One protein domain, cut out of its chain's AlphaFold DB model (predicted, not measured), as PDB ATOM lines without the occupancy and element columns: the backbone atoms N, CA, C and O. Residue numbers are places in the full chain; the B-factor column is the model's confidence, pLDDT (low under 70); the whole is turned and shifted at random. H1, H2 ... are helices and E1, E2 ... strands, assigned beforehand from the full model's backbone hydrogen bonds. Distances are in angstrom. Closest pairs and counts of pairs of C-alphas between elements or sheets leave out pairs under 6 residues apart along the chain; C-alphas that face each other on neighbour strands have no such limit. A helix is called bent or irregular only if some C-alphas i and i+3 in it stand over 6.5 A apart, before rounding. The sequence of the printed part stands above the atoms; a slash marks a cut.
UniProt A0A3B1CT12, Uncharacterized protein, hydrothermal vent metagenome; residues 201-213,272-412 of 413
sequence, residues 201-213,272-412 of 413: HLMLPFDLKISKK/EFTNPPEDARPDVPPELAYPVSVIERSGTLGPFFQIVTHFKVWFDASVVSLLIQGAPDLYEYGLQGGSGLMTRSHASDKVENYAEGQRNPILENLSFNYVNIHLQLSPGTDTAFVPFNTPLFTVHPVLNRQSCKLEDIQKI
ATOM      1  N   HIS A 201     -36.910 -13.626 -44.595       91.44
ATOM      2  CA  HIS A 201     -38.174 -13.502 -45.321       91.44
ATOM      3  C   HIS A 201     -38.312 -14.583 -46.380       91.44
ATOM      4  O   HIS A 201     -37.418 -14.777 -47.201       91.44
ATOM      5  N   LEU A 202     -39.473 -15.225 -46.398       93.06
ATOM      6  CA  LEU A 202     -39.945 -16.000 -47.530       93.06
ATOM      7  C   LEU A 202     -40.608 -15.057 -48.530       93.06
ATOM      8  O   LEU A 202     -41.490 -14.265 -48.184       93.06
ATOM      9  N   MET A 203     -40.144 -15.152 -49.768       94.56
ATOM     10  CA  MET A 203     -40.564 -14.348 -50.912       94.56
ATOM     11  C   MET A 203     -40.672 -15.257 -52.129       94.56
ATOM     12  O   MET A 203     -40.148 -16.370 -52.113       94.56
ATOM     13  N   LEU A 204     -41.342 -14.787 -53.176       95.12
ATOM     14  CA  LEU A 204     -41.468 -15.522 -54.430       95.12
ATOM     15  C   LEU A 204     -40.685 -14.806 -55.539       95.12
ATOM     16  O   LEU A 204     -40.757 -13.577 -55.629       95.12
ATOM     17  N   PRO A 205     -39.976 -15.539 -56.416       95.06
ATOM     18  CA  PRO A 205     -39.241 -14.954 -57.540       95.06
ATOM     19  C   PRO A 205     -40.152 -14.594 -58.733       95.06
ATOM     20  O   PRO A 205     -39.660 -14.259 -59.813       95.06
ATOM     21  N   PHE A 206     -41.472 -14.668 -58.554       96.06
ATOM     22  CA  PHE A 206     -42.525 -14.402 -59.534       96.06
ATOM     23  C   PHE A 206     -43.688 -13.648 -58.870       96.06
ATOM     24  O   PHE A 206     -43.783 -13.617 -57.642       96.06
ATOM     25  N   ASP A 207     -44.559 -13.040 -59.675       98.00
ATOM     26  CA  ASP A 207     -45.746 -12.348 -59.169       98.00
ATOM     27  C   ASP A 207     -46.837 -13.345 -58.792       98.00
ATOM     28  O   ASP A 207     -47.056 -14.335 -59.494       98.00
ATOM     29  N   LEU A 208     -47.570 -13.041 -57.726       97.75
ATOM     30  CA  LEU A 208     -48.706 -13.821 -57.254       97.75
ATOM     31  C   LEU A 208     -49.976 -12.974 -57.318       97.75
ATOM     32  O   LEU A 208     -50.006 -11.849 -56.824       97.75
ATOM     33  N   LYS A 209     -51.056 -13.540 -57.853       97.56
ATOM     34  CA  LYS A 209     -52.394 -12.950 -57.807       97.56
ATOM     35  C   LYS A 209     -53.360 -13.915 -57.132       97.56
ATOM     36  O   LYS A 209     -53.437 -15.078 -57.518       97.56
ATOM     37  N   ILE A 210     -54.119 -13.418 -56.160       96.50
ATOM     38  CA  ILE A 210     -55.223 -14.135 -55.508       96.50
ATOM     39  C   ILE A 210     -56.486 -13.316 -55.751       96.50
ATOM     40  O   ILE A 210     -56.511 -12.125 -55.449       96.50
ATOM     41  N   SER A 211     -57.523 -13.920 -56.316       95.56
ATOM     42  CA  SER A 211     -58.739 -13.216 -56.722       95.56
ATOM     43  C   SER A 211     -59.978 -14.058 -56.461       95.56
ATOM     44  O   SER A 211     -59.935 -15.270 -56.611       95.56
ATOM     45  N   LYS A 212     -61.106 -13.429 -56.140       93.38
ATOM     46  CA  LYS A 212     -62.431 -14.074 -56.174       93.38
ATOM     47  C   LYS A 212     -63.026 -14.143 -57.578       93.38
ATOM     48  O   LYS A 212     -64.065 -14.754 -57.784       93.38
ATOM     49  N   LYS A 213     -62.379 -13.487 -58.539       91.12
ATOM     50  CA  LYS A 213     -62.826 -13.383 -59.927       91.12
ATOM     51  C   LYS A 213     -61.778 -13.984 -60.870       91.12
ATOM     52  O   LYS A 213     -60.582 -13.866 -60.586       91.12
ATOM     53  N   GLU A 272     -31.705 -13.065 -61.243       92.38
ATOM     54  CA  GLU A 272     -30.642 -13.860 -60.614       92.38
ATOM     55  C   GLU A 272     -31.121 -15.275 -60.235       92.38
ATOM     56  O   GLU A 272     -30.343 -16.067 -59.711       92.38
ATOM     57  N   PHE A 273     -32.389 -15.618 -60.486       90.50
ATOM     58  CA  PHE A 273     -32.939 -16.932 -60.177       90.50
ATOM     59  C   PHE A 273     -32.542 -17.955 -61.246       90.50
ATOM     60  O   PHE A 273     -32.950 -17.851 -62.401       90.50
ATOM     61  N   THR A 274     -31.769 -18.965 -60.851       81.12
ATOM     62  CA  THR A 274     -31.197 -19.964 -61.771       81.12
ATOM     63  C   THR A 274     -31.655 -21.398 -61.508       81.12
ATOM     64  O   THR A 274     -31.193 -22.303 -62.195       81.12
ATOM     65  N   ASN A 275     -32.535 -21.627 -60.527       68.31
ATOM     66  CA  ASN A 275     -32.837 -22.970 -60.022       68.31
ATOM     67  C   ASN A 275     -34.236 -23.441 -60.452       68.31
ATOM     68  O   ASN A 275     -35.206 -23.170 -59.742       68.31
ATOM     69  N   PRO A 276     -34.390 -24.154 -61.582       64.62
ATOM     70  CA  PRO A 276     -35.622 -24.895 -61.826       64.62
ATOM     71  C   PRO A 276     -35.770 -26.025 -60.780       64.62
ATOM     72  O   PRO A 276     -34.756 -26.549 -60.315       64.62
ATOM     73  N   PRO A 277     -37.003 -26.415 -60.401       66.56
ATOM     74  CA  PRO A 277     -37.228 -27.582 -59.545       66.56
ATOM     75  C   PRO A 277     -36.605 -28.844 -60.168       66.56
ATOM     76  O   PRO A 277     -36.690 -29.018 -61.384       66.56
ATOM     77  N   GLU A 278     -36.031 -29.748 -59.364       62.31
ATOM     78  CA  GLU A 278     -35.495 -31.043 -59.848       62.31
ATOM     79  C   GLU A 278     -36.570 -31.907 -60.534       62.31
ATOM     80  O   GLU A 278     -36.289 -32.726 -61.404       62.31
ATOM     81  N   ASP A 279     -37.820 -31.684 -60.149       64.12
ATOM     82  CA  ASP A 279     -39.048 -32.331 -60.585       64.12
ATOM     83  C   ASP A 279     -39.864 -31.458 -61.562       64.12
ATOM     84  O   ASP A 279     -41.071 -31.647 -61.736       64.12
ATOM     85  N   ALA A 280     -39.212 -30.497 -62.229       66.75
ATOM     86  CA  ALA A 280     -39.814 -29.735 -63.318       66.75
ATOM     87  C   ALA A 280     -40.265 -30.669 -64.450       66.75
ATOM     88  O   ALA A 280     -39.503 -31.516 -64.925       66.75
ATOM     89  N   ARG A 281     -41.511 -30.503 -64.912       71.44
ATOM     90  CA  ARG A 281     -42.005 -31.306 -66.030       71.44
ATOM     91  C   ARG A 281     -41.262 -30.928 -67.320       71.44
ATOM     92  O   ARG A 281     -41.082 -29.735 -67.569       71.44
ATOM     93  N   PRO A 282     -40.866 -31.904 -68.162       71.19
ATOM     94  CA  PRO A 282     -40.079 -31.630 -69.368       71.19
ATOM     95  C   PRO A 282     -40.785 -30.744 -70.405       71.19
ATOM     96  O   PRO A 282     -40.126 -30.157 -71.258       71.19
ATOM     97  N   ASP A 283     -42.115 -30.689 -70.365       82.06
ATOM     98  CA  ASP A 283     -42.984 -29.958 -71.290       82.06
ATOM     99  C   ASP A 283     -43.273 -28.511 -70.860       82.06
ATOM    100  O   ASP A 283     -43.834 -27.740 -71.640       82.06
ATOM    101  N   VAL A 284     -42.873 -28.115 -69.649       83.50
ATOM    102  CA  VAL A 284     -43.081 -26.759 -69.131       83.50
ATOM    103  C   VAL A 284     -41.840 -25.903 -69.414       83.50
ATOM    104  O   VAL A 284     -40.737 -26.290 -69.021       83.50
ATOM    105  N   PRO A 285     -41.979 -24.720 -70.050       87.50
ATOM    106  CA  PRO A 285     -40.859 -23.809 -70.266       87.50
ATOM    107  C   PRO A 285     -40.105 -23.486 -68.960       87.50
ATOM    108  O   PRO A 285     -40.753 -23.294 -67.922       87.50
ATOM    109  N   PRO A 286     -38.760 -23.383 -68.974       84.94
ATOM    110  CA  PRO A 286     -37.960 -23.203 -67.758       84.94
ATOM    111  C   PRO A 286     -38.382 -22.011 -66.887       84.94
ATOM    112  O   PRO A 286     -38.383 -22.097 -65.661       84.94
ATOM    113  N   GLU A 287     -38.789 -20.906 -67.509       87.88
ATOM    114  CA  GLU A 287     -39.248 -19.691 -66.836       87.88
ATOM    115  C   GLU A 287     -40.603 -19.843 -66.122       87.88
ATOM    116  O   GLU A 287     -40.941 -19.019 -65.269       87.88
ATOM    117  N   LEU A 288     -41.376 -20.882 -66.455       91.25
ATOM    118  CA  LEU A 288     -42.660 -21.212 -65.828       91.25
ATOM    119  C   LEU A 288     -42.528 -22.359 -64.822       91.25
ATOM    120  O   LEU A 288     -43.354 -22.471 -63.918       91.25
ATOM    121  N   ALA A 289     -41.486 -23.185 -64.950       89.25
ATOM    122  CA  ALA A 289     -41.329 -24.425 -64.197       89.25
ATOM    123  C   ALA A 289     -41.413 -24.231 -62.675       89.25
ATOM    124  O   ALA A 289     -42.134 -24.967 -62.001       89.25
ATOM    125  N   TYR A 290     -40.720 -23.227 -62.126       90.38
ATOM    126  CA  TYR A 290     -40.751 -22.958 -60.684       90.38
ATOM    127  C   TYR A 290     -42.117 -22.428 -60.192       90.38
ATOM    128  O   TYR A 290     -42.677 -23.038 -59.282       90.38
ATOM    129  N   PRO A 291     -42.719 -21.373 -60.791       92.50
ATOM    130  CA  PRO A 291     -44.073 -20.936 -60.441       92.50
ATOM    131  C   PRO A 291     -45.120 -22.050 -60.528       92.50
ATOM    132  O   PRO A 291     -45.891 -22.236 -59.588       92.50
ATOM    133  N   VAL A 292     -45.123 -22.820 -61.622       91.25
ATOM    134  CA  VAL A 292     -46.033 -23.960 -61.818       91.25
ATOM    135  C   VAL A 292     -45.857 -24.964 -60.688       91.25
ATOM    136  O   VAL A 292     -46.824 -25.301 -60.016       91.25
ATOM    137  N   SER A 293     -44.619 -25.370 -60.413       89.38
ATOM    138  CA  SER A 293     -44.292 -26.314 -59.347       89.38
ATOM    139  C   SER A 293     -44.803 -25.864 -57.970       89.38
ATOM    140  O   SER A 293     -45.438 -26.646 -57.259       89.38
ATOM    141  N   VAL A 294     -44.581 -24.597 -57.607       90.19
ATOM    142  CA  VAL A 294     -45.010 -24.033 -56.317       90.19
ATOM    143  C   VAL A 294     -46.537 -23.966 -56.218       90.19
ATOM    144  O   VAL A 294     -47.120 -24.383 -55.213       90.19
ATOM    145  N   ILE A 295     -47.211 -23.462 -57.254       91.88
ATOM    146  CA  ILE A 295     -48.669 -23.290 -57.242       91.88
ATOM    147  C   ILE A 295     -49.397 -24.633 -57.371       91.88
ATOM    148  O   ILE A 295     -50.444 -24.814 -56.753       91.88
ATOM    149  N   GLU A 296     -48.845 -25.614 -58.090       89.06
ATOM    150  CA  GLU A 296     -49.449 -26.945 -58.200       89.06
ATOM    151  C   GLU A 296     -49.517 -27.685 -56.863       89.06
ATOM    152  O   GLU A 296     -50.512 -28.368 -56.600       89.06
ATOM    153  N   ARG A 297     -48.483 -27.517 -56.029       86.69
ATOM    154  CA  ARG A 297     -48.376 -28.083 -54.673       86.69
ATOM    155  C   ARG A 297     -49.159 -27.293 -53.632       86.69
ATOM    156  O   ARG A 297     -49.315 -27.755 -52.503       86.69
ATOM    157  N   SER A 298     -49.585 -26.082 -53.976       89.31
ATOM    158  CA  SER A 298     -50.306 -25.223 -53.051       89.31
ATOM    159  C   SER A 298     -51.691 -25.793 -52.760       89.31
ATOM    160  O   SER A 298     -52.315 -26.461 -53.586       89.31
ATOM    161  N   GLY A 299     -52.164 -25.524 -51.557       88.25
ATOM    162  CA  GLY A 299     -53.462 -25.963 -51.085       88.25
ATOM    163  C   GLY A 299     -54.135 -24.850 -50.316       88.25
ATOM    164  O   GLY A 299     -53.827 -23.668 -50.472       88.25
ATOM    165  N   THR A 300     -55.058 -25.235 -49.457       86.44
ATOM    166  CA  THR A 300     -55.880 -24.301 -48.702       86.44
ATOM    167  C   THR A 300     -56.125 -24.853 -47.308       86.44
ATOM    168  O   THR A 300     -56.239 -26.061 -47.115       86.44
ATOM    169  N   LEU A 301     -56.198 -23.960 -46.327       82.94
ATOM    170  CA  LEU A 301     -56.496 -24.280 -44.937       82.94
ATOM    171  C   LEU A 301     -57.640 -23.377 -44.478       82.94
ATOM    172  O   LEU A 301     -57.426 -22.259 -44.004       82.94
ATOM    173  N   GLY A 302     -58.873 -23.851 -44.672       85.19
ATOM    174  CA  GLY A 302     -60.071 -23.035 -44.484       85.19
ATOM    175  C   GLY A 302     -60.044 -21.812 -45.412       85.19
ATOM    176  O   GLY A 302     -60.037 -22.000 -46.628       85.19
ATOM    177  N   PRO A 303     -60.013 -20.573 -44.884       84.75
ATOM    178  CA  PRO A 303     -59.968 -19.365 -45.708       84.75
ATOM    179  C   PRO A 303     -58.562 -18.997 -46.220       84.75
ATOM    180  O   PRO A 303     -58.440 -18.074 -47.022       84.75
ATOM    181  N   PHE A 304     -57.501 -19.660 -45.748       89.62
ATOM    182  CA  PHE A 304     -56.134 -19.358 -46.173       89.62
ATOM    183  C   PHE A 304     -55.761 -20.147 -47.426       89.62
ATOM    184  O   PHE A 304     -55.900 -21.368 -47.457       89.62
ATOM    185  N   PHE A 305     -55.186 -19.466 -48.411       92.19
ATOM    186  CA  PHE A 305     -54.367 -20.078 -49.445       92.19
ATOM    187  C   PHE A 305     -52.989 -20.414 -48.864       92.19
ATOM    188  O   PHE A 305     -52.289 -19.544 -48.341       92.19
ATOM    189  N   GLN A 306     -52.610 -21.686 -48.928       91.88
ATOM    190  CA  GLN A 306     -51.366 -22.211 -48.385       91.88
ATOM    191  C   GLN A 306     -50.385 -22.513 -49.518       91.88
ATOM    192  O   GLN A 306     -50.565 -23.468 -50.273       91.88
ATOM    193  N   ILE A 307     -49.297 -21.751 -49.575       92.38
ATOM    194  CA  ILE A 307     -48.183 -21.995 -50.489       92.38
ATOM    195  C   ILE A 307     -47.186 -22.922 -49.808       92.38
ATOM    196  O   ILE A 307     -46.606 -22.587 -48.767       92.38
ATOM    197  N   VAL A 308     -46.977 -24.085 -50.417       87.62
ATOM    198  CA  VAL A 308     -45.998 -25.073 -49.969       87.62
ATOM    199  C   VAL A 308     -44.642 -24.726 -50.583       87.62
ATOM    200  O   VAL A 308     -44.410 -24.945 -51.764       87.62
ATOM    201  N   THR A 309     -43.748 -24.153 -49.779       82.06
ATOM    202  CA  THR A 309     -42.452 -23.605 -50.240       82.06
ATOM    203  C   THR A 309     -41.323 -24.632 -50.271       82.06
ATOM    204  O   THR A 309     -40.194 -24.291 -50.609       82.06
ATOM    205  N   HIS A 310     -41.580 -25.857 -49.795       85.56
ATOM    206  CA  HIS A 310     -40.544 -26.856 -49.505       85.56
ATOM    207  C   HIS A 310     -39.395 -26.323 -48.631       85.56
ATOM    208  O   HIS A 310     -38.311 -26.896 -48.604       85.56
ATOM    209  N   PHE A 311     -39.633 -25.258 -47.864       88.19
ATOM    210  CA  PHE A 311     -38.650 -24.688 -46.957       88.19
ATOM    211  C   PHE A 311     -38.680 -25.440 -45.623       88.19
ATOM    212  O   PHE A 311     -39.433 -25.098 -44.709       88.19
ATOM    213  N   LYS A 312     -37.893 -26.509 -45.524       89.44
ATOM    214  CA  LYS A 312     -37.752 -27.333 -44.322       89.44
ATOM    215  C   LYS A 312     -36.627 -26.790 -43.446       89.44
ATOM    216  O   LYS A 312     -35.492 -26.654 -43.891       89.44
ATOM    217  N   VAL A 313     -36.942 -26.496 -42.191       88.88
ATOM    218  CA  VAL A 313     -36.004 -25.953 -41.202       88.88
ATOM    219  C   VAL A 313     -35.825 -26.953 -40.081       88.88
ATOM    220  O   VAL A 313     -36.801 -27.306 -39.422       88.88
ATOM    221  N   TRP A 314     -34.585 -27.361 -39.838       87.44
ATOM    222  CA  TRP A 314     -34.173 -28.164 -38.695       87.44
ATOM    223  C   TRP A 314     -33.644 -27.269 -37.579       87.44
ATOM    224  O   TRP A 314     -32.909 -26.312 -37.841       87.44
ATOM    225  N   PHE A 315     -34.021 -27.571 -36.342       84.12
ATOM    226  CA  PHE A 315     -33.679 -26.779 -35.168       84.12
ATOM    227  C   PHE A 315     -33.747 -27.614 -33.887       84.12
ATOM    228  O   PHE A 315     -34.483 -28.598 -33.801       84.12
ATOM    229  N   ASP A 316     -33.000 -27.196 -32.867       80.44
ATOM    230  CA  ASP A 316     -33.092 -27.777 -31.528       80.44
ATOM    231  C   ASP A 316     -34.349 -27.236 -30.829       80.44
ATOM    232  O   ASP A 316     -34.363 -26.125 -30.288       80.44
ATOM    233  N   ALA A 317     -35.417 -28.033 -30.843       77.50
ATOM    234  CA  ALA A 317     -36.697 -27.707 -30.216       77.50
ATOM    235  C   ALA A 317     -36.621 -27.567 -28.682       77.50
ATOM    236  O   ALA A 317     -37.538 -27.013 -28.074       77.50
ATOM    237  N   SER A 318     -35.541 -28.034 -28.038       73.06
ATOM    238  CA  SER A 318     -35.318 -27.826 -26.602       73.06
ATOM    239  C   SER A 318     -34.824 -26.412 -26.272       73.06
ATOM    240  O   SER A 318     -34.842 -26.007 -25.108       73.06
ATOM    241  N   VAL A 319     -34.385 -25.648 -27.281       74.44
ATOM    242  CA  VAL A 319     -33.774 -24.319 -27.109       74.44
ATOM    243  C   VAL A 319     -34.478 -23.238 -27.923       74.44
ATOM    244  O   VAL A 319     -34.616 -22.107 -27.448       74.44
ATOM    245  N   VAL A 320     -34.922 -23.575 -29.134       78.50
ATOM    246  CA  VAL A 320     -35.464 -22.632 -30.113       78.50
ATOM    247  C   VAL A 320     -36.902 -22.994 -30.447       78.50
ATOM    248  O   VAL A 320     -37.223 -24.140 -30.743       78.50
ATOM    249  N   SER A 321     -37.773 -21.993 -30.458       83.25
ATOM    250  CA  SER A 321     -39.051 -22.060 -31.167       83.25
ATOM    251  C   SER A 321     -38.995 -21.145 -32.384       83.25
ATOM    252  O   SER A 321     -38.311 -20.127 -32.366       83.25
ATOM    253  N   LEU A 322     -39.708 -21.480 -33.450       85.62
ATOM    254  CA  LEU A 322     -39.748 -20.662 -34.659       85.62
ATOM    255  C   LEU A 322     -41.102 -19.963 -34.748       85.62
ATOM    256  O   LEU A 322     -42.123 -20.611 -34.959       85.62
ATOM    257  N   LEU A 323     -41.121 -18.642 -34.582       87.94
ATOM    258  CA  LEU A 323     -42.296 -17.835 -34.887       87.94
ATOM    259  C   LEU A 323     -42.324 -17.577 -36.391       87.94
ATOM    260  O   LEU A 323     -41.403 -16.974 -36.941       87.94
ATOM    261  N   ILE A 324     -43.399 -18.010 -37.032       90.25
ATOM    262  CA  ILE A 324     -43.715 -17.674 -38.415       90.25
ATOM    263  C   ILE A 324     -44.864 -16.682 -38.413       90.25
ATOM    264  O   ILE A 324     -45.830 -16.845 -37.668       90.25
ATOM    265  N   GLN A 325     -44.762 -15.638 -39.222       91.12
ATOM    266  CA  GLN A 325     -45.829 -14.655 -39.355       91.12
ATOM    267  C   GLN A 325     -45.859 -14.060 -40.753       91.12
ATOM    268  O   GLN A 325     -44.814 -13.903 -41.387       91.12
ATOM    269  N   GLY A 326     -47.059 -13.694 -41.199       92.50
ATOM    270  CA  GLY A 326     -47.245 -12.824 -42.349       92.50
ATOM    271  C   GLY A 326     -46.400 -11.564 -42.233       92.50
ATOM    272  O   GLY A 326     -46.292 -10.973 -41.156       92.50
ATOM    273  N   ALA A 327     -45.800 -11.152 -43.345       91.06
ATOM    274  CA  ALA A 327     -45.067  -9.904 -43.391       91.06
ATOM    275  C   ALA A 327     -46.007  -8.739 -43.027       91.06
ATOM    276  O   ALA A 327     -47.173  -8.730 -43.437       91.06
ATOM    277  N   PRO A 328     -45.511  -7.734 -42.284       85.00
ATOM    278  CA  PRO A 328     -46.342  -6.643 -41.781       85.00
ATOM    279  C   PRO A 328     -46.975  -5.803 -42.891       85.00
ATOM    280  O   PRO A 328     -47.915  -5.074 -42.616       85.00
ATOM    281  N   ASP A 329     -46.470  -5.907 -44.119       89.56
ATOM    282  CA  ASP A 329     -46.856  -5.085 -45.262       89.56
ATOM    283  C   ASP A 329     -47.911  -5.746 -46.160       89.56
ATOM    284  O   ASP A 329     -48.383  -5.125 -47.107       89.56
ATOM    285  N   LEU A 330     -48.320  -6.988 -45.870       92.88
ATOM    286  CA  LEU A 330     -49.294  -7.725 -46.686       92.88
ATOM    287  C   LEU A 330     -50.617  -6.967 -46.887       92.88
ATOM    288  O   LEU A 330     -51.229  -7.084 -47.949       92.88
ATOM    289  N   TYR A 331     -51.033  -6.164 -45.903       93.06
ATOM    290  CA  TYR A 331     -52.271  -5.383 -45.975       93.06
ATOM    291  C   TYR A 331     -52.258  -4.367 -47.127       93.06
ATOM    292  O   TYR A 331     -53.311  -4.074 -47.687       93.06
ATOM    293  N   GLU A 332     -51.081  -3.872 -47.527       94.38
ATOM    294  CA  GLU A 332     -50.920  -2.936 -48.652       94.38
ATOM    295  C   GLU A 332     -51.226  -3.604 -49.994       94.38
ATOM    296  O   GLU A 332     -51.619  -2.940 -50.950       94.38
ATOM    297  N   TYR A 333     -51.115  -4.930 -50.038       96.00
ATOM    298  CA  TYR A 333     -51.456  -5.766 -51.184       96.00
ATOM    299  C   TYR A 333     -52.843  -6.402 -51.043       96.00
ATOM    300  O   TYR A 333     -53.199  -7.287 -51.818       96.00
ATOM    301  N   GLY A 334     -53.631  -5.981 -50.048       95.88
ATOM    302  CA  GLY A 334     -54.957  -6.530 -49.787       95.88
ATOM    303  C   GLY A 334     -54.930  -7.934 -49.180       95.88
ATOM    304  O   GLY A 334     -55.909  -8.666 -49.302       95.88
ATOM    305  N   LEU A 335     -53.842  -8.315 -48.503       96.31
ATOM    306  CA  LEU A 335     -53.659  -9.636 -47.903       96.31
ATOM    307  C   LEU A 335     -53.451  -9.581 -46.390       96.31
ATOM    308  O   LEU A 335     -52.961  -8.611 -45.822       96.31
ATOM    309  N   GLN A 336     -53.783 -10.687 -45.744       94.62
ATOM    310  CA  GLN A 336     -53.414 -11.007 -44.374       94.62
ATOM    311  C   GLN A 336     -52.620 -12.306 -44.386       94.62
ATOM    312  O   GLN A 336     -52.902 -13.208 -45.177       94.62
ATOM    313  N   GLY A 337     -51.614 -12.399 -43.521       92.69
ATOM    314  CA  GLY A 337     -50.820 -13.611 -43.373       92.69
ATOM    315  C   GLY A 337     -51.105 -14.303 -42.050       92.69
ATOM    316  O   GLY A 337     -51.261 -13.643 -41.023       92.69
ATOM    317  N   GLY A 338     -51.149 -15.632 -42.066       89.06
ATOM    318  CA  GLY A 338     -51.226 -16.423 -40.841       89.06
ATOM    319  C   GLY A 338     -50.003 -16.211 -39.940       89.06
ATOM    320  O   GLY A 338     -48.929 -15.815 -40.392       89.06
ATOM    321  N   SER A 339     -50.146 -16.508 -38.652       88.25
ATOM    322  CA  SER A 339     -49.026 -16.529 -37.712       88.25
ATOM    323  C   SER A 339     -49.116 -17.736 -36.798       88.25
ATOM    324  O   SER A 339     -50.209 -18.105 -36.371       88.25
ATOM    325  N   GLY A 340     -47.978 -18.325 -36.458       85.06
ATOM    326  CA  GLY A 340     -47.923 -19.498 -35.602       85.06
ATOM    327  C   GLY A 340     -46.546 -19.700 -34.995       85.06
ATOM    328  O   GLY A 340     -45.530 -19.304 -35.566       85.06
ATOM    329  N   LEU A 341     -46.518 -20.324 -33.821       83.50
ATOM    330  CA  LEU A 341     -45.283 -20.755 -33.185       83.50
ATOM    331  C   LEU A 341     -45.064 -22.239 -33.482       83.50
ATOM    332  O   LEU A 341     -45.861 -23.082 -33.078       83.50
ATOM    333  N   MET A 342     -43.969 -22.551 -34.164       82.06
ATOM    334  CA  MET A 342     -43.538 -23.916 -34.426       82.06
ATOM    335  C   MET A 342     -42.519 -24.315 -33.362       82.06
ATOM    336  O   MET A 342     -41.407 -23.789 -33.315       82.06
ATOM    337  N   THR A 343     -42.906 -25.234 -32.482       73.50
ATOM    338  CA  THR A 343     -42.086 -25.637 -31.327       73.50
ATOM    339  C   THR A 343     -41.494 -27.037 -31.465       73.50
ATOM    340  O   THR A 343     -40.630 -27.406 -30.687       73.50
ATOM    341  N   ARG A 344     -41.983 -27.842 -32.413       74.94
ATOM    342  CA  ARG A 344     -41.564 -29.226 -32.705       74.94
ATOM    343  C   ARG A 344     -42.111 -29.637 -34.063       74.94
ATOM    344  O   ARG A 344     -42.926 -28.895 -34.610       74.94
ATOM    345  N   SER A 345     -41.712 -30.793 -34.580       69.44
ATOM    346  CA  SER A 345     -42.241 -31.285 -35.852       69.44
ATOM    347  C   SER A 345     -43.778 -31.388 -35.839       69.44
ATOM    348  O   SER A 345     -44.392 -31.664 -34.806       69.44
ATOM    349  N   HIS A 346     -44.430 -31.164 -36.982       63.06
ATOM    350  CA  HIS A 346     -45.897 -31.047 -37.053       63.06
ATOM    351  C   HIS A 346     -46.679 -32.349 -37.327       63.06
ATOM    352  O   HIS A 346     -47.889 -32.301 -37.541       63.06
ATOM    353  N   ALA A 347     -46.047 -33.526 -37.260       61.22
ATOM    354  CA  ALA A 347     -46.709 -34.841 -37.373       61.22
ATOM    355  C   ALA A 347     -47.550 -35.068 -38.647       61.22
ATOM    356  O   ALA A 347     -48.356 -35.997 -38.706       61.22
ATOM    357  N   SER A 348     -47.389 -34.198 -39.642       61.75
ATOM    358  CA  SER A 348     -48.105 -34.191 -40.919       61.75
ATOM    359  C   SER A 348     -47.288 -34.800 -42.054       61.75
ATOM    360  O   SER A 348     -47.776 -34.908 -43.170       61.75
ATOM    361  N   ASP A 349     -46.035 -35.149 -41.778       71.12
ATOM    362  CA  ASP A 349     -45.109 -35.713 -42.753       71.12
ATOM    363  C   ASP A 349     -44.959 -37.235 -42.591       71.12
ATOM    364  O   ASP A 349     -45.382 -37.793 -41.574       71.12
ATOM    365  N   LYS A 350     -44.351 -37.905 -43.574       79.19
ATOM    366  CA  LYS A 350     -44.147 -39.359 -43.579       79.19
ATOM    367  C   LYS A 350     -43.017 -39.787 -42.641       79.19
ATOM    368  O   LYS A 350     -42.084 -39.028 -42.381       79.19
ATOM    369  N   VAL A 351     -43.083 -41.025 -42.142       78.56
ATOM    370  CA  VAL A 351     -42.127 -41.582 -41.160       78.56
ATOM    371  C   VAL A 351     -40.686 -41.531 -41.670       78.56
ATOM    372  O   VAL A 351     -39.766 -41.254 -40.902       78.56
ATOM    373  N   GLU A 352     -40.487 -41.758 -42.968       79.50
ATOM    374  CA  GLU A 352     -39.174 -41.790 -43.612       79.50
ATOM    375  C   GLU A 352     -38.413 -40.474 -43.418       79.50
ATOM    376  O   GLU A 352     -37.210 -40.496 -43.161       79.50
ATOM    377  N   ASN A 353     -39.120 -39.341 -43.429       76.12
ATOM    378  CA  ASN A 353     -38.526 -38.017 -43.242       76.12
ATOM    379  C   ASN A 353     -38.042 -37.787 -41.800       76.12
ATOM    380  O   ASN A 353     -37.095 -37.028 -41.586       76.12
ATOM    381  N   TYR A 354     -38.644 -38.461 -40.813       75.44
ATOM    382  CA  TYR A 354     -38.149 -38.478 -39.429       75.44
ATOM    383  C   TYR A 354     -36.988 -39.462 -39.259       75.44
ATOM    384  O   TYR A 354     -36.036 -39.173 -38.536       75.44
ATOM    385  N   ALA A 355     -37.035 -40.605 -39.948       76.50
ATOM    386  CA  ALA A 355     -35.959 -41.592 -39.932       76.50
ATOM    387  C   ALA A 355     -34.671 -41.060 -40.587       76.50
ATOM    388  O   ALA A 355     -33.579 -41.368 -40.117       76.50
ATOM    389  N   GLU A 356     -34.776 -40.247 -41.643       73.12
ATOM    390  CA  GLU A 356     -33.621 -39.608 -42.287       73.12
ATOM    391  C   GLU A 356     -32.856 -38.700 -41.312       73.12
ATOM    392  O   GLU A 356     -31.627 -38.757 -41.260       73.12
ATOM    393  N   GLY A 357     -33.574 -37.934 -40.481       68.19
ATOM    394  CA  GLY A 357     -32.968 -37.106 -39.435       68.19
ATOM    395  C   GLY A 357     -32.130 -37.922 -38.446       68.19
ATOM    396  O   GLY A 357     -31.037 -37.508 -38.083       68.19
ATOM    397  N   GLN A 358     -32.585 -39.128 -38.088       69.31
ATOM    398  CA  GLN A 358     -31.858 -40.029 -37.180       69.31
ATOM    399  C   GLN A 358     -30.628 -40.687 -37.818       69.31
ATOM    400  O   GLN A 358     -29.741 -41.148 -37.110       69.31
ATOM    401  N   ARG A 359     -30.571 -40.778 -39.151       75.06
ATOM    402  CA  ARG A 359     -29.440 -41.388 -39.871       75.06
ATOM    403  C   ARG A 359     -28.329 -40.394 -40.187       75.06
ATOM    404  O   ARG A 359     -27.248 -40.815 -40.588       75.06
ATOM    405  N   ASN A 360     -28.597 -39.098 -40.059       77.31
ATOM    406  CA  ASN A 360     -27.643 -38.045 -40.359       77.31
ATOM    407  C   ASN A 360     -27.084 -37.457 -39.052       77.31
ATOM    408  O   ASN A 360     -27.822 -36.748 -38.371       77.31
ATOM    409  N   PRO A 361     -25.790 -37.656 -38.731       78.06
ATOM    410  CA  PRO A 361     -25.177 -37.127 -37.506       78.06
ATOM    411  C   PRO A 361     -25.314 -35.607 -37.336       78.06
ATOM    412  O   PRO A 361     -25.311 -35.101 -36.223       78.06
ATOM    413  N   ILE A 362     -25.450 -34.855 -38.435       77.12
ATOM    414  CA  ILE A 362     -25.638 -33.394 -38.402       77.12
ATOM    415  C   ILE A 362     -27.055 -33.018 -37.933       77.12
ATOM    416  O   ILE A 362     -27.260 -31.935 -37.388       77.12
ATOM    417  N   LEU A 363     -28.034 -33.887 -38.189       78.00
ATOM    418  CA  LEU A 363     -29.450 -33.674 -37.874       78.00
ATOM    419  C   LEU A 363     -29.887 -34.426 -36.614       78.00
ATOM    420  O   LEU A 363     -31.050 -34.331 -36.214       78.00
ATOM    421  N   GLU A 364     -28.967 -35.168 -36.000       74.62
ATOM    422  CA  GLU A 364     -29.217 -35.909 -34.777       74.62
ATOM    423  C   GLU A 364     -29.717 -34.957 -33.683       74.62
ATOM    424  O   GLU A 364     -29.205 -33.852 -33.500       74.62
ATOM    425  N   ASN A 365     -30.767 -35.376 -32.976       74.19
ATOM    426  CA  ASN A 365     -31.444 -34.603 -31.931       74.19
ATOM    427  C   ASN A 365     -32.098 -33.277 -32.376       74.19
ATOM    428  O   ASN A 365     -32.579 -32.525 -31.527       74.19
ATOM    429  N   LEU A 366     -32.191 -32.993 -33.681       79.69
ATOM    430  CA  LEU A 366     -32.949 -31.849 -34.191       79.69
ATOM    431  C   LEU A 366     -34.396 -32.238 -34.517       79.69
ATOM    432  O   LEU A 366     -34.681 -33.300 -35.071       79.69
ATOM    433  N   SER A 367     -35.323 -31.326 -34.237       81.38
ATOM    434  CA  SER A 367     -36.669 -31.356 -34.813       81.38
ATOM    435  C   SER A 367     -36.685 -30.583 -36.131       81.38
ATOM    436  O   SER A 367     -35.757 -29.832 -36.431       81.38
ATOM    437  N   PHE A 368     -37.747 -30.728 -36.923       85.75
ATOM    438  CA  PHE A 368     -37.892 -29.976 -38.168       85.75
ATOM    439  C   PHE A 368     -39.315 -29.508 -38.416       85.75
ATOM    440  O   PHE A 368     -40.265 -30.160 -38.004       85.75
ATOM    441  N   ASN A 369     -39.473 -28.419 -39.163       85.19
ATOM    442  CA  ASN A 369     -40.766 -27.987 -39.684       85.19
ATOM    443  C   ASN A 369     -40.663 -27.479 -41.113       85.19
ATOM    444  O   ASN A 369     -39.639 -26.927 -41.508       85.19
ATOM    445  N   TYR A 370     -41.753 -27.627 -41.861       86.38
ATOM    446  CA  TYR A 370     -41.935 -26.939 -43.132       86.38
ATOM    447  C   TYR A 370     -42.528 -25.558 -42.884       86.38
ATOM    448  O   TYR A 370     -43.523 -25.419 -42.171       86.38
ATOM    449  N   VAL A 371     -41.932 -24.541 -43.496       88.62
ATOM    450  CA  VAL A 371     -42.393 -23.159 -43.391       88.62
ATOM    451  C   VAL A 371     -43.240 -22.809 -44.606       88.62
ATOM    452  O   VAL A 371     -42.734 -22.351 -45.627       88.62
ATOM    453  N   ASN A 372     -44.549 -22.999 -44.485       89.50
ATOM    454  CA  ASN A 372     -45.500 -22.651 -45.537       89.50
ATOM    455  C   ASN A 372     -46.011 -21.213 -45.376       89.50
ATOM    456  O   ASN A 372     -46.149 -20.709 -44.257       89.50
ATOM    457  N   ILE A 373     -46.327 -20.564 -46.498       93.31
ATOM    458  CA  ILE A 373     -46.916 -19.218 -46.518       93.31
ATOM    459  C   ILE A 373     -48.434 -19.383 -46.502       93.31
ATOM    460  O   ILE A 373     -48.977 -20.100 -47.335       93.31
ATOM    461  N   HIS A 374     -49.120 -18.722 -45.573       93.81
ATOM    462  CA  HIS A 374     -50.579 -18.785 -45.456       93.81
ATOM    463  C   HIS A 374     -51.152 -17.393 -45.688       93.81
ATOM    464  O   HIS A 374     -50.979 -16.524 -44.836       93.81
ATOM    465  N   LEU A 375     -51.801 -17.179 -46.828       95.12
ATOM    466  CA  LEU A 375     -52.321 -15.882 -47.255       95.12
ATOM    467  C   LEU A 375     -53.844 -15.920 -47.331       95.12
ATOM    468  O   LEU A 375     -54.424 -16.886 -47.810       95.12
ATOM    469  N   GLN A 376     -54.494 -14.852 -46.894       93.69
ATOM    470  CA  GLN A 376     -55.934 -14.661 -47.013       93.69
ATOM    471  C   GLN A 376     -56.200 -13.264 -47.572       93.69
ATOM    472  O   GLN A 376     -55.500 -12.316 -47.218       93.69
ATOM    473  N   LEU A 377     -57.216 -13.114 -48.424       94.88
ATOM    474  CA  LEU A 377     -57.694 -11.791 -48.829       94.88
ATOM    475  C   LEU A 377     -58.186 -11.009 -47.606       94.88
ATOM    476  O   LEU A 377     -58.926 -11.533 -46.772       94.88
ATOM    477  N   SER A 378     -57.785  -9.745 -47.512       94.12
ATOM    478  CA  SER A 378     -58.272  -8.846 -46.470       94.12
ATOM    479  C   SER A 378     -59.796  -8.682 -46.563       94.12
ATOM    480  O   SER A 378     -60.368  -8.785 -47.653       94.12
ATOM    481  N   PRO A 379     -60.487  -8.415 -45.440       91.06
ATOM    482  CA  PRO A 379     -61.918  -8.138 -45.462       91.06
ATOM    483  C   PRO A 379     -62.263  -7.020 -46.454       91.06
ATOM    484  O   PRO A 379     -61.685  -5.939 -46.398       91.06
ATOM    485  N   GLY A 380     -63.213  -7.285 -47.355       91.06
ATOM    486  CA  GLY A 380     -63.626  -6.335 -48.396       91.06
ATOM    487  C   GLY A 380     -62.733  -6.296 -49.641       91.06
ATOM    488  O   GLY A 380     -63.044  -5.554 -50.567       91.06
ATOM    489  N   THR A 381     -61.667  -7.097 -49.702       94.62
ATOM    490  CA  THR A 381     -60.807  -7.214 -50.883       94.62
ATOM    491  C   THR A 381     -61.245  -8.390 -51.757       94.62
ATOM    492  O   THR A 381     -61.324  -9.529 -51.291       94.62
ATOM    493  N   ASP A 382     -61.493  -8.123 -53.040       94.12
ATOM    494  CA  ASP A 382     -61.802  -9.157 -54.039       94.12
ATOM    495  C   ASP A 382     -60.546  -9.717 -54.708       94.12
ATOM    496  O   ASP A 382     -60.511 -10.891 -55.069       94.12
ATOM    497  N   THR A 383     -59.516  -8.885 -54.869       95.62
ATOM    498  CA  THR A 383     -58.301  -9.226 -55.608       95.62
ATOM    499  C   THR A 383     -57.080  -8.628 -54.925       95.62
ATOM    500  O   THR A 383     -57.070  -7.456 -54.558       95.62
ATOM    501  N   ALA A 384     -56.040  -9.442 -54.796       97.00
ATOM    502  CA  ALA A 384     -54.723  -9.071 -54.313       97.00
ATOM    503  C   ALA A 384     -53.674  -9.419 -55.370       97.00
ATOM    504  O   ALA A 384     -53.687 -10.519 -55.929       97.00
ATOM    505  N   PHE A 385     -52.750  -8.494 -55.610       97.31
ATOM    506  CA  PHE A 385     -51.600  -8.692 -56.483       97.31
ATOM    507  C   PHE A 385     -50.327  -8.411 -55.692       97.31
ATOM    508  O   PHE A 385     -50.165  -7.323 -55.143       97.31
ATOM    509  N   VAL A 386     -49.428  -9.389 -55.648       96.81
ATOM    510  CA  VAL A 386     -48.148  -9.302 -54.955       96.81
ATOM    511  C   VAL A 386     -47.025  -9.391 -55.985       96.81
ATOM    512  O   VAL A 386     -46.859 -10.444 -56.607       96.81
ATOM    513  N   PRO A 387     -46.229  -8.324 -56.157       97.25
ATOM    514  CA  PRO A 387     -45.053  -8.365 -57.010       97.25
ATOM    515  C   PRO A 387     -44.013  -9.375 -56.510       97.25
ATOM    516  O   PRO A 387     -43.852  -9.579 -55.302       97.25
ATOM    517  N   PHE A 388     -43.245  -9.946 -57.432       96.25
ATOM    518  CA  PHE A 388     -42.069 -10.750 -57.113       96.25
ATOM    519  C   PHE A 388     -41.123 -10.020 -56.143       96.25
ATOM    520  O   PHE A 388     -41.035  -8.792 -56.137       96.25
ATOM    521  N   ASN A 389     -40.392 -10.782 -55.323       95.25
ATOM    522  CA  ASN A 389     -39.483 -10.282 -54.282       95.25
ATOM    523  C   ASN A 389     -40.129  -9.408 -53.193       95.25
ATOM    524  O   ASN A 389     -39.421  -8.712 -52.462       95.25
ATOM    525  N   THR A 390     -41.450  -9.458 -53.048       95.94
ATOM    526  CA  THR A 390     -42.132  -8.841 -51.910       95.94
ATOM    527  C   THR A 390     -42.043  -9.773 -50.694       95.94
ATOM    528  O   THR A 390     -42.349 -10.964 -50.824       95.94
ATOM    529  N   PRO A 391     -41.649  -9.276 -49.503       94.88
ATOM    530  CA  PRO A 391     -41.752 -10.030 -48.255       94.88
ATOM    531  C   PRO A 391     -43.178 -10.543 -48.029       94.88
ATOM    532  O   PRO A 391     -44.102  -9.749 -47.875       94.88
ATOM    533  N   LEU A 392     -43.356 -11.867 -47.993       94.75
ATOM    534  CA  LEU A 392     -44.658 -12.494 -47.741       94.75
ATOM    535  C   LEU A 392     -44.756 -13.030 -46.320       94.75
ATOM    536  O   LEU A 392     -45.751 -12.806 -45.639       94.75
ATOM    537  N   PHE A 393     -43.727 -13.738 -45.864       93.06
ATOM    538  CA  PHE A 393     -43.686 -14.369 -44.548       93.06
ATOM    539  C   PHE A 393     -42.317 -14.167 -43.922       93.06
ATOM    540  O   PHE A 393     -41.310 -14.142 -44.623       93.06
ATOM    541  N   THR A 394     -42.262 -14.072 -42.602       89.94
ATOM    542  CA  THR A 394     -41.012 -13.906 -41.867       89.94
ATOM    543  C   THR A 394     -40.837 -15.031 -40.859       89.94
ATOM    544  O   THR A 394     -41.775 -15.385 -40.141       89.94
ATOM    545  N   VAL A 395     -39.624 -15.583 -40.798       88.75
ATOM    546  CA  VAL A 395     -39.219 -16.603 -39.826       88.75
ATOM    547  C   VAL A 395     -38.360 -15.948 -38.753       88.75
ATOM    548  O   VAL A 395     -37.284 -15.415 -39.031       88.75
ATOM    549  N   HIS A 396     -38.829 -16.010 -37.510       84.81
ATOM    550  CA  HIS A 396     -38.130 -15.493 -36.345       84.81
ATOM    551  C   HIS A 396     -37.741 -16.638 -35.405       84.81
ATOM    552  O   HIS A 396     -38.624 -17.309 -34.867       84.81
ATOM    553  N   PRO A 397     -36.441 -16.852 -35.140       80.31
ATOM    554  CA  PRO A 397     -36.033 -17.689 -34.025       80.31
ATOM    555  C   PRO A 397     -36.403 -16.995 -32.711       80.31
ATOM    556  O   PRO A 397     -35.897 -15.921 -32.385       80.31
ATOM    557  N   VAL A 398     -37.300 -17.617 -31.958       77.06
ATOM    558  CA  VAL A 398     -37.692 -17.220 -30.609       77.06
ATOM    559  C   VAL A 398     -36.898 -18.078 -29.635       77.06
ATOM    560  O   VAL A 398     -37.141 -19.273 -29.473       77.06
ATOM    561  N   LEU A 399     -35.910 -17.451 -29.009       68.31
ATOM    562  CA  LEU A 399     -35.066 -18.047 -27.982       68.31
ATOM    563  C   LEU A 399     -35.464 -17.508 -26.614       68.31
ATOM    564  O   LEU A 399     -35.842 -16.343 -26.493       68.31
ATOM    565  N   ASN A 400     -35.244 -18.300 -25.563       51.53
ATOM    566  CA  ASN A 400     -35.251 -17.759 -24.203       51.53
ATOM    567  C   ASN A 400     -34.075 -16.762 -24.009       51.53
ATOM    568  O   ASN A 400     -34.215 -15.798 -23.260       51.53
ATOM    569  N   ARG A 401     -32.938 -16.933 -24.728       44.97
ATOM    570  CA  ARG A 401     -31.790 -15.988 -24.796       44.97
ATOM    571  C   ARG A 401     -30.993 -16.080 -26.133       44.97
ATOM    572  O   ARG A 401     -30.494 -17.148 -26.447       44.97
ATOM    573  N   GLN A 402     -30.895 -14.943 -26.850       47.34
ATOM    574  CA  GLN A 402     -30.010 -14.473 -27.967       47.34
ATOM    575  C   GLN A 402     -29.592 -15.349 -29.192       47.34
ATOM    576  O   GLN A 402     -28.968 -16.385 -29.044       47.34
ATOM    577  N   SER A 403     -29.841 -14.782 -30.398       53.56
ATOM    578  CA  SER A 403     -29.347 -15.022 -31.791       53.56
ATOM    579  C   SER A 403     -29.126 -16.447 -32.350       53.56
ATOM    580  O   SER A 403     -28.322 -17.209 -31.828       53.56
ATOM    581  N   CYS A 404     -29.707 -16.733 -33.530       56.38
ATOM    582  CA  CYS A 404     -29.449 -17.937 -34.345       56.38
ATOM    583  C   CYS A 404     -28.866 -17.596 -35.727       56.38
ATOM    584  O   CYS A 404     -29.148 -16.528 -36.275       56.38
ATOM    585  N   LYS A 405     -28.124 -18.538 -36.329       65.50
ATOM    586  CA  LYS A 405     -27.654 -18.468 -37.726       65.50
ATOM    587  C   LYS A 405     -28.358 -19.525 -38.584       65.50
ATOM    588  O   LYS A 405     -28.487 -20.661 -38.142       65.50
ATOM    589  N   LEU A 406     -28.784 -19.163 -39.798       68.19
ATOM    590  CA  LEU A 406     -29.300 -20.114 -40.791       68.19
ATOM    591  C   LEU A 406     -28.162 -20.635 -41.678       68.19
ATOM    592  O   LEU A 406     -27.343 -19.846 -42.153       68.19
ATOM    593  N   GLU A 407     -28.104 -21.946 -41.899       75.75
ATOM    594  CA  GLU A 407     -27.094 -22.607 -42.731       75.75
ATOM    595  C   GLU A 407     -27.746 -23.624 -43.684       75.75
ATOM    596  O   GLU A 407     -28.711 -24.300 -43.337       75.75
ATOM    597  N   ASP A 408     -27.225 -23.709 -44.906       73.81
ATOM    598  CA  ASP A 408     -27.663 -24.663 -45.930       73.81
ATOM    599  C   ASP A 408     -27.128 -26.061 -45.611       73.81
ATOM    600  O   ASP A 408     -25.919 -26.211 -45.425       73.81
ATOM    601  N   ILE A 409     -27.982 -27.091 -45.603       74.88
ATOM    602  CA  ILE A 409     -27.509 -28.459 -45.366       74.88
ATOM    603  C   ILE A 409     -26.485 -28.918 -46.412       74.88
ATOM    604  O   ILE A 409     -25.579 -29.684 -46.084       74.88
ATOM    605  N   GLN A 410     -26.601 -28.448 -47.659       70.81
ATOM    606  CA  GLN A 410     -25.707 -28.857 -48.743       70.81
ATOM    607  C   GLN A 410     -24.280 -28.332 -48.542       70.81
ATOM    608  O   GLN A 410     -23.349 -28.888 -49.107       70.81
ATOM    609  N   LYS A 411     -24.100 -27.295 -47.713       69.00
ATOM    610  CA  LYS A 411     -22.790 -26.715 -47.372       69.00
ATOM    611  C   LYS A 411     -22.156 -27.331 -46.120       69.00
ATOM    612  O   LYS A 411     -21.039 -26.952 -45.774       69.00
ATOM    613  N   ILE A 412     -22.885 -28.198 -45.409       57.47
ATOM    614  CA  ILE A 412     -22.431 -28.864 -44.174       57.47
ATOM    615  C   ILE A 412     -22.067 -30.338 -44.438       57.47
ATOM    616  O   ILE A 412     -21.286 -30.908 -43.678       57.47
TER     617      ILE A 412
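This is residues 201 to 213 and 272 to 412 of the 413 residues of an uncharacterized protein of hydrothermal vent metagenome (UniProt A0A3B1CT12). Short sheets succeed one another along the longest axis, joined where E6 runs on into E7 and E8 runs on into E9. At one end, the sheet of E7, E5 and E11 and the pair E4 and E8 are loosely opposite each other, with H3 at that end; toward the other end come the twisted sheet of E2, E3, E9 and E6 and the pair E1 and E10, with H1 and residues 272 to 285 off to one side. The printed part has 154 residues, with three named helices and twelve named strands in the order E1 H1 E2 E3 E4 E5 H2 E6 E7 H3 E8 E9 E10 E11 E12, of mixed class, helices and strands. The larger sheets have the orders E2 - E3 - E9 - E6 and E7 - E5 - E11, both antiparallel. The whole is compact, with a radius of gyration of the C-alphas of 16.8 A and spans of 48 by 41 by 30 A.

Find C-alpha 206 at (-42.525, -14.402, -59.534); from there E1 runs 16.5 A to residue 211. After the cut, find C-alpha 286 at (-37.960, -23.203, -67.758), where H1 begins; it runs 15.4 A to residue 296 and is irregular, with C-alphas 287 and 290 7.1 A apart. Next read E2, residues 299 to 301, E3, residues 304 to 307, and E4, residues 312 to 315. E5, residues 320 to 326, is 19.6 A long. Then come H2, residues 330 to 333, E6, residues 335 to 337, and E7, residues 339 to 342. H3, residues 351 to 359, is 12.8 A long. Go on to E8, residues 367 to 370, E9, residues 373 to 377, 13.3 A long, and E10, residues 383 to 386. E11, residues 393 to 399, is 19.0 A long, and E12, residues 405 to 408, ends at C-alpha 408, (-27.663, -24.663, -45.930).

Begin in the sheet of four, whose strands' lines turn by 105 degrees from edge to edge. E2 and E3 form a hairpin, with N 301 and O 304 2.8 A apart. E9 is staggered: it pairs with E3 over residues 373 to 375, where N 305 and O 375 are 2.8 A apart, and with E6 over residues 375 to 377, where N 336 and O 376 are 2.8 A apart. E6 runs on into E7 at 20 degrees, and E8 runs on into E9 at 37 degrees. In the sheet of three, E5 is the inner strand: N 324 and O 340 of E7 are 2.9 A apart, and N 323 and O 396 of E11 2.8 A. Residues 201 to 202 pair antiparallel with residues 393 to 394 of E11. E4 and E8 are antiparallel, with N 313 and O 369 2.8 A apart. E12 pairs with no named strand but is near E4, with 6 pairs of C-alphas within 10 A. E1 and E10 are antiparallel at 168 degrees, with N 208 and O 386 2.9 A apart. The closest C-alphas of E9 and E10 are those of Leu 377 and Ala 384, 6.8 A apart. H2 only grazes the sheet of four with its residues 330 to 333. H1 is only just not on that sheet, with 4 pairs of C-alphas within 10 A. H3 is near E8, with 5 such pairs. O i to N i+4 pairs are within hydrogen-bond range in 5 of 7 cases in H1 and 4 of 5 in H3; H2 is too short for one.

The C-alphas farthest apart are those of Pro 361 and Gly 380, 50.4 A. Residues 214 to 271 are not printed, and C-alphas 213 and 272 across this cut are 32.2 A apart. Of the links printed whole, none is long. Mean pLDDT of the printed part is 83.6; it is under 70 at residues 275 to 280, 345 to 348, 357 to 358, 399 to 406 and 411 to 412.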